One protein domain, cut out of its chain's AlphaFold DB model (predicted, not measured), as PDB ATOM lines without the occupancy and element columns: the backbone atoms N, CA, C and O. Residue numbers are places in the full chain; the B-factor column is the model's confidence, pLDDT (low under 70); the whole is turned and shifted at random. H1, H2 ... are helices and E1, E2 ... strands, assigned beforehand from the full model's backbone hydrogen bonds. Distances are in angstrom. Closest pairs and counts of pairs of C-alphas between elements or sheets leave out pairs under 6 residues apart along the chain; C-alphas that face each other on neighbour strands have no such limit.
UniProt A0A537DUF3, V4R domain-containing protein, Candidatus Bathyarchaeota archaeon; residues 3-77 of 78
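What this domain is: This is residues 3 to 77 of the 78 residues of the protein "V4R domain-containing protein" of Candidatus Bathyarchaeota archaeon (UniProt A0A537DUF3). An antiparallel sheet, E1 E3 E2, is the middle layer of a flat body, with H1 on one face, H2 on the other. E1, H1, E2 make a split strand-helix-strand unit, E3 between its strands, its crossover right-handed; E3 and H2 follow. The printed part has 75 residues, mixed class, compact, radius of gyration of the C-alphas 12.4 A, spans 36 by 29 by 14 A.

How they stand to each other: Start at E3, residues 56 to 61: E1, residues 3 to 6, is on one side, its hairpin partner E2, residues 42 to 47, on the other. N 4 and O 58, like N 44 and O 59, are within hydrogen-bond range, 2.9 A. H1, residues 23 to 37, is on the sheet, closest to E2 at C-alphas 30 and 43, 6.2 A. H2, residues 63 to 75, is on the opposite face. Both helices have every O i to N i+4 pair within range.

Where its parts are: Find C-alpha 3, where E1 begins, at (-29.875, 62.396, 176.677); H2 is 18.9 A long from first to last C-alpha and ends with C-alpha 75 at (-22.710, 82.167, 175.594).

The domain as a whole: E1 to H1 is a long link; pLDDT is under 70 at residues 16 and 75 to 77.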
ATOM      1  N   ARG A   3     -31.312  62.167 176.496       97.56
ATOM      2  CA  ARG A   3     -29.875  62.396 176.677       97.56
ATOM      3  C   ARG A   3     -29.179  61.049 176.608       97.56
ATOM      4  O   ARG A   3     -29.433  60.183 177.440       97.56
ATOM      5  N   ILE A   4     -28.343  60.870 175.596       97.62
ATOM      6  CA  ILE A   4     -27.739  59.578 175.273       97.62
ATOM      7  C   ILE A   4     -26.232  59.697 175.435       97.62
ATOM      8  O   ILE A   4     -25.611  60.591 174.861       97.62
ATOM      9  N   ARG A   5     -25.654  58.788 176.224       97.38
ATOM     10  CA  ARG A   5     -24.215  58.688 176.471       97.38
ATOM     11  C   ARG A   5     -23.671  57.408 175.874       97.38
ATOM     12  O   ARG A   5     -24.303  56.362 175.985       97.38
ATOM     13  N   TRP A   6     -22.483  57.487 175.295       96.38
ATOM     14  CA  TRP A   6     -21.769  56.311 174.816       96.38
ATOM     15  C   TRP A   6     -20.258  56.518 174.878       96.38
ATOM     16  O   TRP A   6     -19.749  57.635 174.989       96.38
ATOM     17  N   THR A   7     -19.535  55.410 174.795       94.94
ATOM     18  CA  THR A   7     -18.075  55.369 174.700       94.94
ATOM     19  C   THR A   7     -17.665  54.612 173.448       94.94
ATOM     20  O   THR A   7     -18.419  53.777 172.953       94.94
ATOM     21  N   ASN A   8     -16.453  54.867 172.962       91.81
ATOM     22  CA  ASN A   8     -15.859  54.199 171.804       91.81
ATOM     23  C   ASN A   8     -16.679  54.397 170.518       91.81
ATOM     24  O   ASN A   8     -16.831  53.477 169.715       91.81
ATOM     25  N   GLY A   9     -17.208  55.609 170.318       89.50
ATOM     26  CA  GLY A   9     -17.944  55.957 169.104       89.50
ATOM     27  C   GLY A   9     -17.106  55.726 167.842       89.50
ATOM     28  O   GLY A   9     -15.922  56.060 167.801       89.50
ATOM     29  N   VAL A  10     -17.727  55.199 166.785       90.19
ATOM     30  CA  VAL A  10     -17.036  54.826 165.533       90.19
ATOM     31  C   VAL A  10     -16.257  55.981 164.893       90.19
ATOM     32  O   VAL A  10     -15.226  55.762 164.265       90.19
ATOM     33  N   SER A  11     -16.706  57.221 165.101       90.00
ATOM     34  CA  SER A  11     -16.080  58.432 164.560       90.00
ATOM     35  C   SER A  11     -14.935  58.992 165.417       90.00
ATOM     36  O   SER A  11     -14.298  59.960 165.010       90.00
ATOM     37  N   VAL A  12     -14.674  58.425 166.600       91.69
ATOM     38  CA  VAL A  12     -13.693  58.951 167.572       91.69
ATOM     39  C   VAL A  12     -12.255  58.559 167.221       91.69
ATOM     40  O   VAL A  12     -11.322  59.299 167.532       91.69
ATOM     41  N   ARG A  13     -12.048  57.397 166.585       82.31
ATOM     42  CA  ARG A  13     -10.702  56.842 166.355       82.31
ATOM     43  C   ARG A  13      -9.794  57.846 165.635       82.31
ATOM     44  O   ARG A  13     -10.142  58.360 164.577       82.31
ATOM     45  N   ASN A  14      -8.617  58.089 166.217       77.88
ATOM     46  CA  ASN A  14      -7.573  58.983 165.701       77.88
ATOM     47  C   ASN A  14      -8.003  60.450 165.488       77.88
ATOM     48  O   ASN A  14      -7.360  61.176 164.731       77.88
ATOM     49  N   ARG A  15      -9.064  60.920 166.160       76.94
ATOM     50  CA  ARG A  15      -9.469  62.333 166.145       76.94
ATOM     51  C   ARG A  15      -9.015  63.036 167.424       76.94
ATOM     52  O   ARG A  15      -9.290  62.569 168.524       76.94
ATOM     53  N   LYS A  16      -8.329  64.168 167.256       68.00
ATOM     54  CA  LYS A  16      -7.996  65.132 168.313       68.00
ATOM     55  C   LYS A  16      -8.332  66.527 167.790       68.00
ATOM     56  O   LYS A  16      -7.479  67.207 167.230       68.00
ATOM     57  N   GLY A  17      -9.611  66.883 167.851       81.31
ATOM     58  CA  GLY A  17     -10.126  68.167 167.372       81.31
ATOM     59  C   GLY A  17     -10.690  69.014 168.506       81.31
ATOM     60  O   GLY A  17     -10.852  68.539 169.620       81.31
ATOM     61  N   LYS A  18     -11.028  70.275 168.226       85.75
ATOM     62  CA  LYS A  18     -11.784  71.115 169.177       85.75
ATOM     63  C   LYS A  18     -13.300  70.909 169.065       85.75
ATOM     64  O   LYS A  18     -14.046  71.303 169.957       85.75
ATOM     65  N   THR A  19     -13.759  70.288 167.980       88.88
ATOM     66  CA  THR A  19     -15.178  70.106 167.660       88.88
ATOM     67  C   THR A  19     -15.624  68.652 167.848       88.88
ATOM     68  O   THR A  19     -14.821  67.734 167.666       88.88
ATOM     69  N   PRO A  20     -16.898  68.413 168.216       92.94
ATOM     70  CA  PRO A  20     -17.461  67.067 168.256       92.94
ATOM     71  C   PRO A  20     -17.435  66.397 166.877       92.94
ATOM     72  O   PRO A  20     -17.638  67.069 165.866       92.94
ATOM     73  N   VAL A  21     -17.205  65.080 166.835       95.19
ATOM     74  CA  VAL A  21     -16.966  64.336 165.580       95.19
ATOM     75  C   VAL A  21     -17.942  63.185 165.324       95.19
ATOM     76  O   VAL A  21     -17.873  62.566 164.261       95.19
ATOM     77  N   CYS A  22     -18.856  62.853 166.243       95.44
ATOM     78  CA  CYS A  22     -19.712  61.666 166.113       95.44
ATOM     79  C   CYS A  22     -20.941  61.894 165.227       95.44
ATOM     80  O   CYS A  22     -22.050  61.509 165.590       95.44
ATOM     81  N   HIS A  23     -20.762  62.474 164.039       94.00
ATOM     82  CA  HIS A  23     -21.859  62.807 163.126       94.00
ATOM     83  C   HIS A  23     -22.712  61.591 162.749       94.00
ATOM     84  O   HIS A  23     -23.935  61.656 162.816       94.00
ATOM     85  N   PHE A  24     -22.072  60.467 162.415       94.12
ATOM     86  CA  PHE A  24     -22.778  59.257 161.993       94.12
ATOM     87  C   PHE A  24     -23.581  58.627 163.138       94.12
ATOM     88  O   PHE A  24     -24.789  58.438 163.019       94.12
ATOM     89  N   GLY A  25     -22.926  58.363 164.275       94.44
ATOM     90  CA  GLY A  25     -23.589  57.786 165.449       94.44
ATOM     91  C   GLY A  25     -24.722  58.675 165.965       94.44
ATOM     92  O   GLY A  25     -25.823  58.190 166.215       94.44
ATOM     93  N   ARG A  26     -24.493  59.993 166.037       95.06
ATOM     94  CA  ARG A  26     -25.523  60.962 166.420       95.06
ATOM     95  C   ARG A  26     -26.685  61.000 165.422       95.06
ATOM     96  O   ARG A  26     -27.830  61.097 165.855       95.06
ATOM     97  N   GLY A  27     -26.421  60.885 164.120       96.75
ATOM     98  CA  GLY A  27     -27.456  60.807 163.085       96.75
ATOM     99  C   GLY A  27     -28.370  59.592 163.256       96.75
ATOM    100  O   GLY A  27     -29.588  59.754 163.293       96.75
ATOM    101  N   ILE A  28     -27.793  58.400 163.462       97.44
ATOM    102  CA  ILE A  28     -28.557  57.166 163.733       97.44
ATOM    103  C   ILE A  28     -29.447  57.337 164.966       97.44
ATOM    104  O   ILE A  28     -30.644  57.059 164.909       97.44
ATOM    105  N   LEU A  29     -28.876  57.822 166.072       97.50
ATOM    106  CA  LEU A  29     -29.628  58.037 167.307       97.50
ATOM    107  C   LEU A  29     -30.760  59.052 167.106       97.50
ATOM    108  O   LEU A  29     -31.857  58.843 167.608       97.50
ATOM    109  N   THR A  30     -30.520  60.122 166.343       98.25
ATOM    110  CA  THR A  30     -31.547  61.133 166.050       98.25
ATOM    111  C   THR A  30     -32.719  60.505 165.304       98.25
ATOM    112  O   THR A  30     -33.849  60.632 165.763       98.25
ATOM    113  N   GLY A  31     -32.458  59.753 164.230       98.12
ATOM    114  CA  GLY A  31     -33.507  59.066 163.471       98.12
ATOM    115  C   GLY A  31     -34.280  58.035 164.304       98.12
ATOM    116  O   GLY A  31     -35.504  57.977 164.229       98.12
ATOM    117  N   ALA A  32     -33.595  57.269 165.160       98.12
ATOM    118  CA  ALA A  32     -34.256  56.339 166.078       98.12
ATOM    119  C   ALA A  32     -35.202  57.062 167.054       98.12
ATOM    120  O   ALA A  32     -36.317  56.599 167.309       98.12
ATOM    121  N   MET A  33     -34.792  58.226 167.568       98.06
ATOM    122  CA  MET A  33     -35.639  59.037 168.443       98.06
ATOM    123  C   MET A  33     -36.790  59.715 167.696       98.06
ATOM    124  O   MET A  33     -37.865  59.836 168.276       98.06
ATOM    125  N   GLU A  34     -36.619  60.100 166.425       98.38
ATOM    126  CA  GLU A  34     -37.732  60.591 165.596       98.38
ATOM    127  C   GLU A  34     -38.846  59.548 165.489       98.38
ATOM    128  O   GLU A  34     -40.016  59.872 165.695       98.38
ATOM    129  N   GLN A  35     -38.476  58.289 165.232       98.31
ATOM    130  CA  GLN A  35     -39.432  57.180 165.186       98.31
ATOM    131  C   GLN A  35     -40.064  56.924 166.556       98.31
ATOM    132  O   GLN A  35     -41.279  56.793 166.663       98.31
ATOM    133  N   THR A  36     -39.252  56.912 167.616       97.94
ATOM    134  CA  THR A  36     -39.721  56.650 168.987       97.94
ATOM    135  C   THR A  36     -40.688  57.725 169.486       97.94
ATOM    136  O   THR A  36     -41.655  57.419 170.177       97.94
ATOM    137  N   PHE A  37     -40.434  58.994 169.159       97.12
ATOM    138  CA  PHE A  37     -41.266  60.113 169.599       97.12
ATOM    139  C   PHE A  37     -42.408  60.451 168.637       97.12
ATOM    140  O   PHE A  37     -43.256  61.266 168.993       97.12
ATOM    141  N   GLY A  38     -42.425  59.886 167.425       97.81
ATOM    142  CA  GLY A  38     -43.425  60.207 166.403       97.81
ATOM    143  C   GLY A  38     -43.374  61.664 165.927       97.81
ATOM    144  O   GLY A  38     -44.382  62.200 165.471       97.81
ATOM    145  N   ARG A  39     -42.224  62.337 166.063       96.81
ATOM    146  CA  ARG A  39     -42.044  63.747 165.681       96.81
ATOM    147  C   ARG A  39     -40.616  64.041 165.244       96.81
ATOM    148  O   ARG A  39     -39.685  63.328 165.615       96.81
ATOM    149  N   LYS A  40     -40.446  65.137 164.500       97.88
ATOM    150  CA  LYS A  40     -39.127  65.627 164.086       97.88
ATOM    151  C   LYS A  40     -38.232  65.896 165.286       97.88
ATOM    152  O   LYS A  40     -38.666  66.494 166.272       97.88
ATOM    153  N   CYS A  41     -36.984  65.464 165.167       98.44
ATOM    154  CA  CYS A  41     -35.972  65.640 166.191       98.44
ATOM    155  C   CYS A  41     -34.685  66.174 165.581       98.44
ATOM    156  O   CYS A  41     -34.289  65.809 164.479       98.44
ATOM    157  N   GLU A  42     -33.990  66.978 166.366       98.25
ATOM    158  CA  GLU A  42     -32.602  67.338 166.135       98.25
ATOM    159  C   GLU A  42     -31.748  66.866 167.301       98.25
ATOM    160  O   GLU A  42     -32.247  66.399 168.331       98.25
ATOM    161  N   SER A  43     -30.436  66.983 167.135       97.69
ATOM    162  CA  SER A  43     -29.491  66.611 168.169       97.69
ATOM    163  C   SER A  43     -28.328  67.580 168.286       97.69
ATOM    164  O   SER A  43     -27.859  68.143 167.299       97.69
ATOM    165  N   LEU A  44     -27.800  67.696 169.499       96.75
ATOM    166  CA  LEU A  44     -26.595  68.448 169.829       96.75
ATOM    167  C   LEU A  44     -25.623  67.529 170.564       96.75
ATOM    168  O   LEU A  44     -25.982  66.933 171.577       96.75
ATOM    169  N   GLU A  45     -24.389  67.428 170.070       95.50
ATOM    170  CA  GLU A  45     -23.318  66.712 170.767       95.50
ATOM    171  C   GLU A  45     -22.668  67.655 171.787       95.50
ATOM    172  O   GLU A  45     -21.947  68.581 171.415       95.50
ATOM    173  N   VAL A  46     -22.965  67.441 173.070       95.19
ATOM    174  CA  VAL A  46     -22.509  68.298 174.182       95.19
ATOM    175  C   VAL A  46     -21.175  67.838 174.769       95.19
ATOM    176  O   VAL A  46     -20.479  68.615 175.416       95.19
ATOM    177  N   SER A  47     -20.781  66.590 174.510       95.19
ATOM    178  CA  SER A  47     -19.482  66.033 174.889       95.19
ATOM    179  C   SER A  47     -19.021  65.026 173.839       95.19
ATOM    180  O   SER A  47     -19.852  64.324 173.261       95.19
ATOM    181  N   CYS A  48     -17.718  64.959 173.559       95.81
ATOM    182  CA  CYS A  48     -17.166  64.059 172.550       95.81
ATOM    183  C   CYS A  48     -15.752  63.586 172.897       95.81
ATOM    184  O   CYS A  48     -14.833  64.391 173.045       95.81
ATOM    185  N   GLN A  49     -15.529  62.273 172.880       95.12
ATOM    186  CA  GLN A  49     -14.191  61.705 173.066       95.12
ATOM    187  C   GLN A  49     -13.195  62.141 171.979       95.12
ATOM    188  O   GLN A  49     -12.005  62.250 172.251       95.12
ATOM    189  N   GLY A  50     -13.662  62.476 170.768       93.62
ATOM    190  CA  GLY A  50     -12.805  63.042 169.714       93.62
ATOM    191  C   GLY A  50     -12.289  64.457 170.016       93.62
ATOM    192  O   GLY A  50     -11.350  64.918 169.364       93.62
ATOM    193  N   LYS A  51     -12.875  65.129 171.020       92.44
ATOM    194  CA  LYS A  51     -12.360  66.372 171.611       92.44
ATOM    195  C   LYS A  51     -11.400  66.142 172.779       92.44
ATOM    196  O   LYS A  51     -10.780  67.089 173.248       92.44
ATOM    197  N   GLY A  52     -11.297  64.905 173.262       92.12
ATOM    198  CA  GLY A  52     -10.614  64.566 174.510       92.12
ATOM    199  C   GLY A  52     -11.534  64.469 175.731       92.12
ATOM    200  O   GLY A  52     -11.032  64.247 176.829       92.12
ATOM    201  N   ASP A  53     -12.858  64.592 175.570       94.12
ATOM    202  CA  ASP A  53     -13.791  64.381 176.682       94.12
ATOM    203  C   ASP A  53     -13.832  62.892 177.098       94.12
ATOM    204  O   ASP A  53     -13.499  61.993 176.325       94.12
ATOM    205  N   ARG A  54     -14.277  62.590 178.327       94.75
ATOM    206  CA  ARG A  54     -14.289  61.207 178.853       94.75
ATOM    207  C   ARG A  54     -15.292  60.291 178.140       94.75
ATOM    208  O   ARG A  54     -15.046  59.095 178.000       94.75
ATOM    209  N   VAL A  55     -16.423  60.845 177.712       95.81
ATOM    210  CA  VAL A  55     -17.535  60.135 177.063       95.81
ATOM    211  C   VAL A  55     -18.066  60.972 175.904       95.81
ATOM    212  O   VAL A  55     -17.802  62.169 175.835       95.81
ATOM    213  N   CYS A  56     -18.812  60.359 174.991       96.62
ATOM    214  CA  CYS A  56     -19.645  61.104 174.058       96.62
ATOM    215  C   CYS A  56     -21.049  61.261 174.650       96.62
ATOM    216  O   CYS A  56     -21.570  60.338 175.282       96.62
ATOM    217  N   GLU A  57     -21.668  62.419 174.438       97.31
ATOM    218  CA  GLU A  57     -23.028  62.699 174.889       97.31
ATOM    219  C   GLU A  57     -23.770  63.549 173.859       97.31
ATOM    220  O   GLU A  57     -23.278  64.598 173.437       97.31
ATOM    221  N   ALA A  58     -24.975  63.112 173.493       97.50
ATOM    222  CA  ALA A  58     -25.892  63.876 172.663       97.50
ATOM    223  C   ALA A  58     -27.224  64.108 173.374       97.50
ATOM    224  O   ALA A  58     -27.790  63.208 173.999       97.50
ATOM    225  N   ILE A  59     -27.733  65.325 173.230       98.00
ATOM    226  CA  ILE A  59     -29.101  65.692 173.579       98.00
ATOM    227  C   ILE A  59     -29.921  65.620 172.297       98.00
ATOM    228  O   ILE A  59     -29.494  66.162 171.281       98.00
ATOM    229  N   ILE A  60     -31.064  64.937 172.338       98.38
ATOM    230  CA  ILE A  60     -31.952  64.721 171.194       98.38
ATOM    231  C   ILE A  60     -33.370  65.137 171.576       98.38
ATOM    232  O   ILE A  60     -33.909  64.704 172.599       98.38
ATOM    233  N   GLY A  61     -33.989  65.986 170.770       97.94
ATOM    234  CA  GLY A  61     -35.261  66.602 171.116       97.94
ATOM    235  C   GLY A  61     -35.833  67.419 169.975       97.94
ATOM    236  O   GLY A  61     -35.400  67.299 168.836       97.94
ATOM    237  N   GLU A  62     -36.824  68.242 170.291       97.88
ATOM    238  CA  GLU A  62     -37.468  69.094 169.296       97.88
ATOM    239  C   GLU A  62     -36.489  70.155 168.760       97.88
ATOM    240  O   GLU A  62     -35.737  70.722 169.558       97.88
ATOM    241  N   PRO A  63     -36.505  70.487 167.454       98.06
ATOM    242  CA  PRO A  63     -35.555  71.439 166.862       98.06
ATOM    243  C   PRO A  63     -35.447  72.781 167.606       98.06
ATOM    244  O   PRO A  63     -34.349  73.264 167.891       98.06
ATOM    245  N   ALA A  64     -36.584  73.356 168.014       97.00
ATOM    246  CA  ALA A  64     -36.612  74.619 168.752       97.00
ATOM    247  C   ALA A  64     -35.966  74.507 170.146       97.00
ATOM    248  O   ALA A  64     -35.334  75.447 170.625       97.00
ATOM    249  N   GLU A  65     -36.107  73.356 170.806       96.19
ATOM    250  CA  GLU A  65     -35.480  73.084 172.101       96.19
ATOM    251  C   GLU A  65     -33.963  72.920 171.952       96.19
ATOM    252  O   GLU A  65     -33.199  73.534 172.698       96.19
ATOM    253  N   ILE A  66     -33.523  72.164 170.944       97.62
ATOM    254  CA  ILE A  66     -32.101  71.934 170.662       97.62
ATOM    255  C   ILE A  66     -31.387  73.232 170.276       97.62
ATOM    256  O   ILE A  66     -30.295  73.498 170.783       97.62
ATOM    257  N   THR A  67     -32.022  74.075 169.458       96.94
ATOM    258  CA  THR A  67     -31.493  75.399 169.094       96.94
ATOM    259  C   THR A  67     -31.252  76.265 170.332       96.94
ATOM    260  O   THR A  67     -30.150  76.785 170.508       96.94
ATOM    261  N   ARG A  68     -32.230  76.347 171.248       96.19
ATOM    262  CA  ARG A  68     -32.083  77.119 172.497       96.19
ATOM    263  C   ARG A  68     -30.904  76.637 173.346       96.19
ATOM    264  O   ARG A  68     -30.142  77.455 173.859       96.19
ATOM    265  N   ILE A  69     -30.722  75.321 173.474       95.12
ATOM    266  CA  ILE A  69     -29.608  74.739 174.242       95.12
ATOM    267  C   ILE A  69     -28.260  75.048 173.573       95.12
ATOM    268  O   ILE A  69     -27.287  75.385 174.255       95.12
ATOM    269  N   ALA A  70     -28.187  74.957 172.243       93.81
ATOM    270  CA  ALA A  70     -26.970  75.264 171.496       93.81
ATOM    271  C   ALA A  70     -26.547  76.732 171.675       93.81
ATOM    272  O   ALA A  70     -25.368  77.010 171.889       93.81
ATOM    273  N   GLU A  71     -27.496  77.669 171.642       94.19
ATOM    274  CA  GLU A  71     -27.236  79.096 171.865       94.19
ATOM    275  C   GLU A  71     -26.763  79.398 173.289       94.19
ATOM    276  O   GLU A  71     -25.816  80.162 173.474       94.19
ATOM    277  N   GLN A  72     -27.383  78.784 174.299       91.31
ATOM    278  CA  GLN A  72     -26.951  78.920 175.693       91.31
ATOM    279  C   GLN A  72     -25.531  78.380 175.905       91.31
ATOM    280  O   GLN A  72     -24.737  78.997 176.609       91.31
ATOM    281  N   SER A  73     -25.185  77.267 175.251       81.75
ATOM    282  CA  SER A  73     -23.855  76.653 175.364       81.75
ATOM    283  C   SER A  73     -22.749  77.529 174.764       81.75
ATOM    284  O   SER A  73     -21.629  77.537 175.272       81.75
ATOM    285  N   LYS A  74     -23.058  78.293 173.705       77.50
ATOM    286  CA  LYS A  74     -22.120  79.259 173.110       77.50
ATOM    287  C   LYS A  74     -21.834  80.428 174.052       77.50
ATOM    288  O   LYS A  74     -20.671  80.716 174.284       77.50
ATOM    289  N   ARG A  75     -22.864  81.014 174.678       67.50
ATOM    290  CA  ARG A  75     -22.710  82.167 175.594       67.50
ATOM    291  C   ARG A  75     -21.863  81.891 176.838       67.50
ATOM    292  O   ARG A  75     -21.377  82.831 177.439       67.50
ATOM    293  N   VAL A  76     -21.747  80.634 177.265       62.25
ATOM    294  CA  VAL A  76     -20.908  80.238 178.417       62.25
ATOM    295  C   VAL A  76     -19.440  80.047 178.014       62.25
ATOM    296  O   VAL A  76     -18.568  79.994 178.874       62.25
ATOM    297  N   SER A  77     -19.170  79.897 176.716       58.59
ATOM    298  CA  SER A  77     -17.831  79.619 176.185       58.59
ATOM    299  C   SER A  77     -17.103  80.873 175.676       58.59
ATOM    300  O   SER A  77     -15.942  80.746 175.288       58.59
TER     301      SER A  77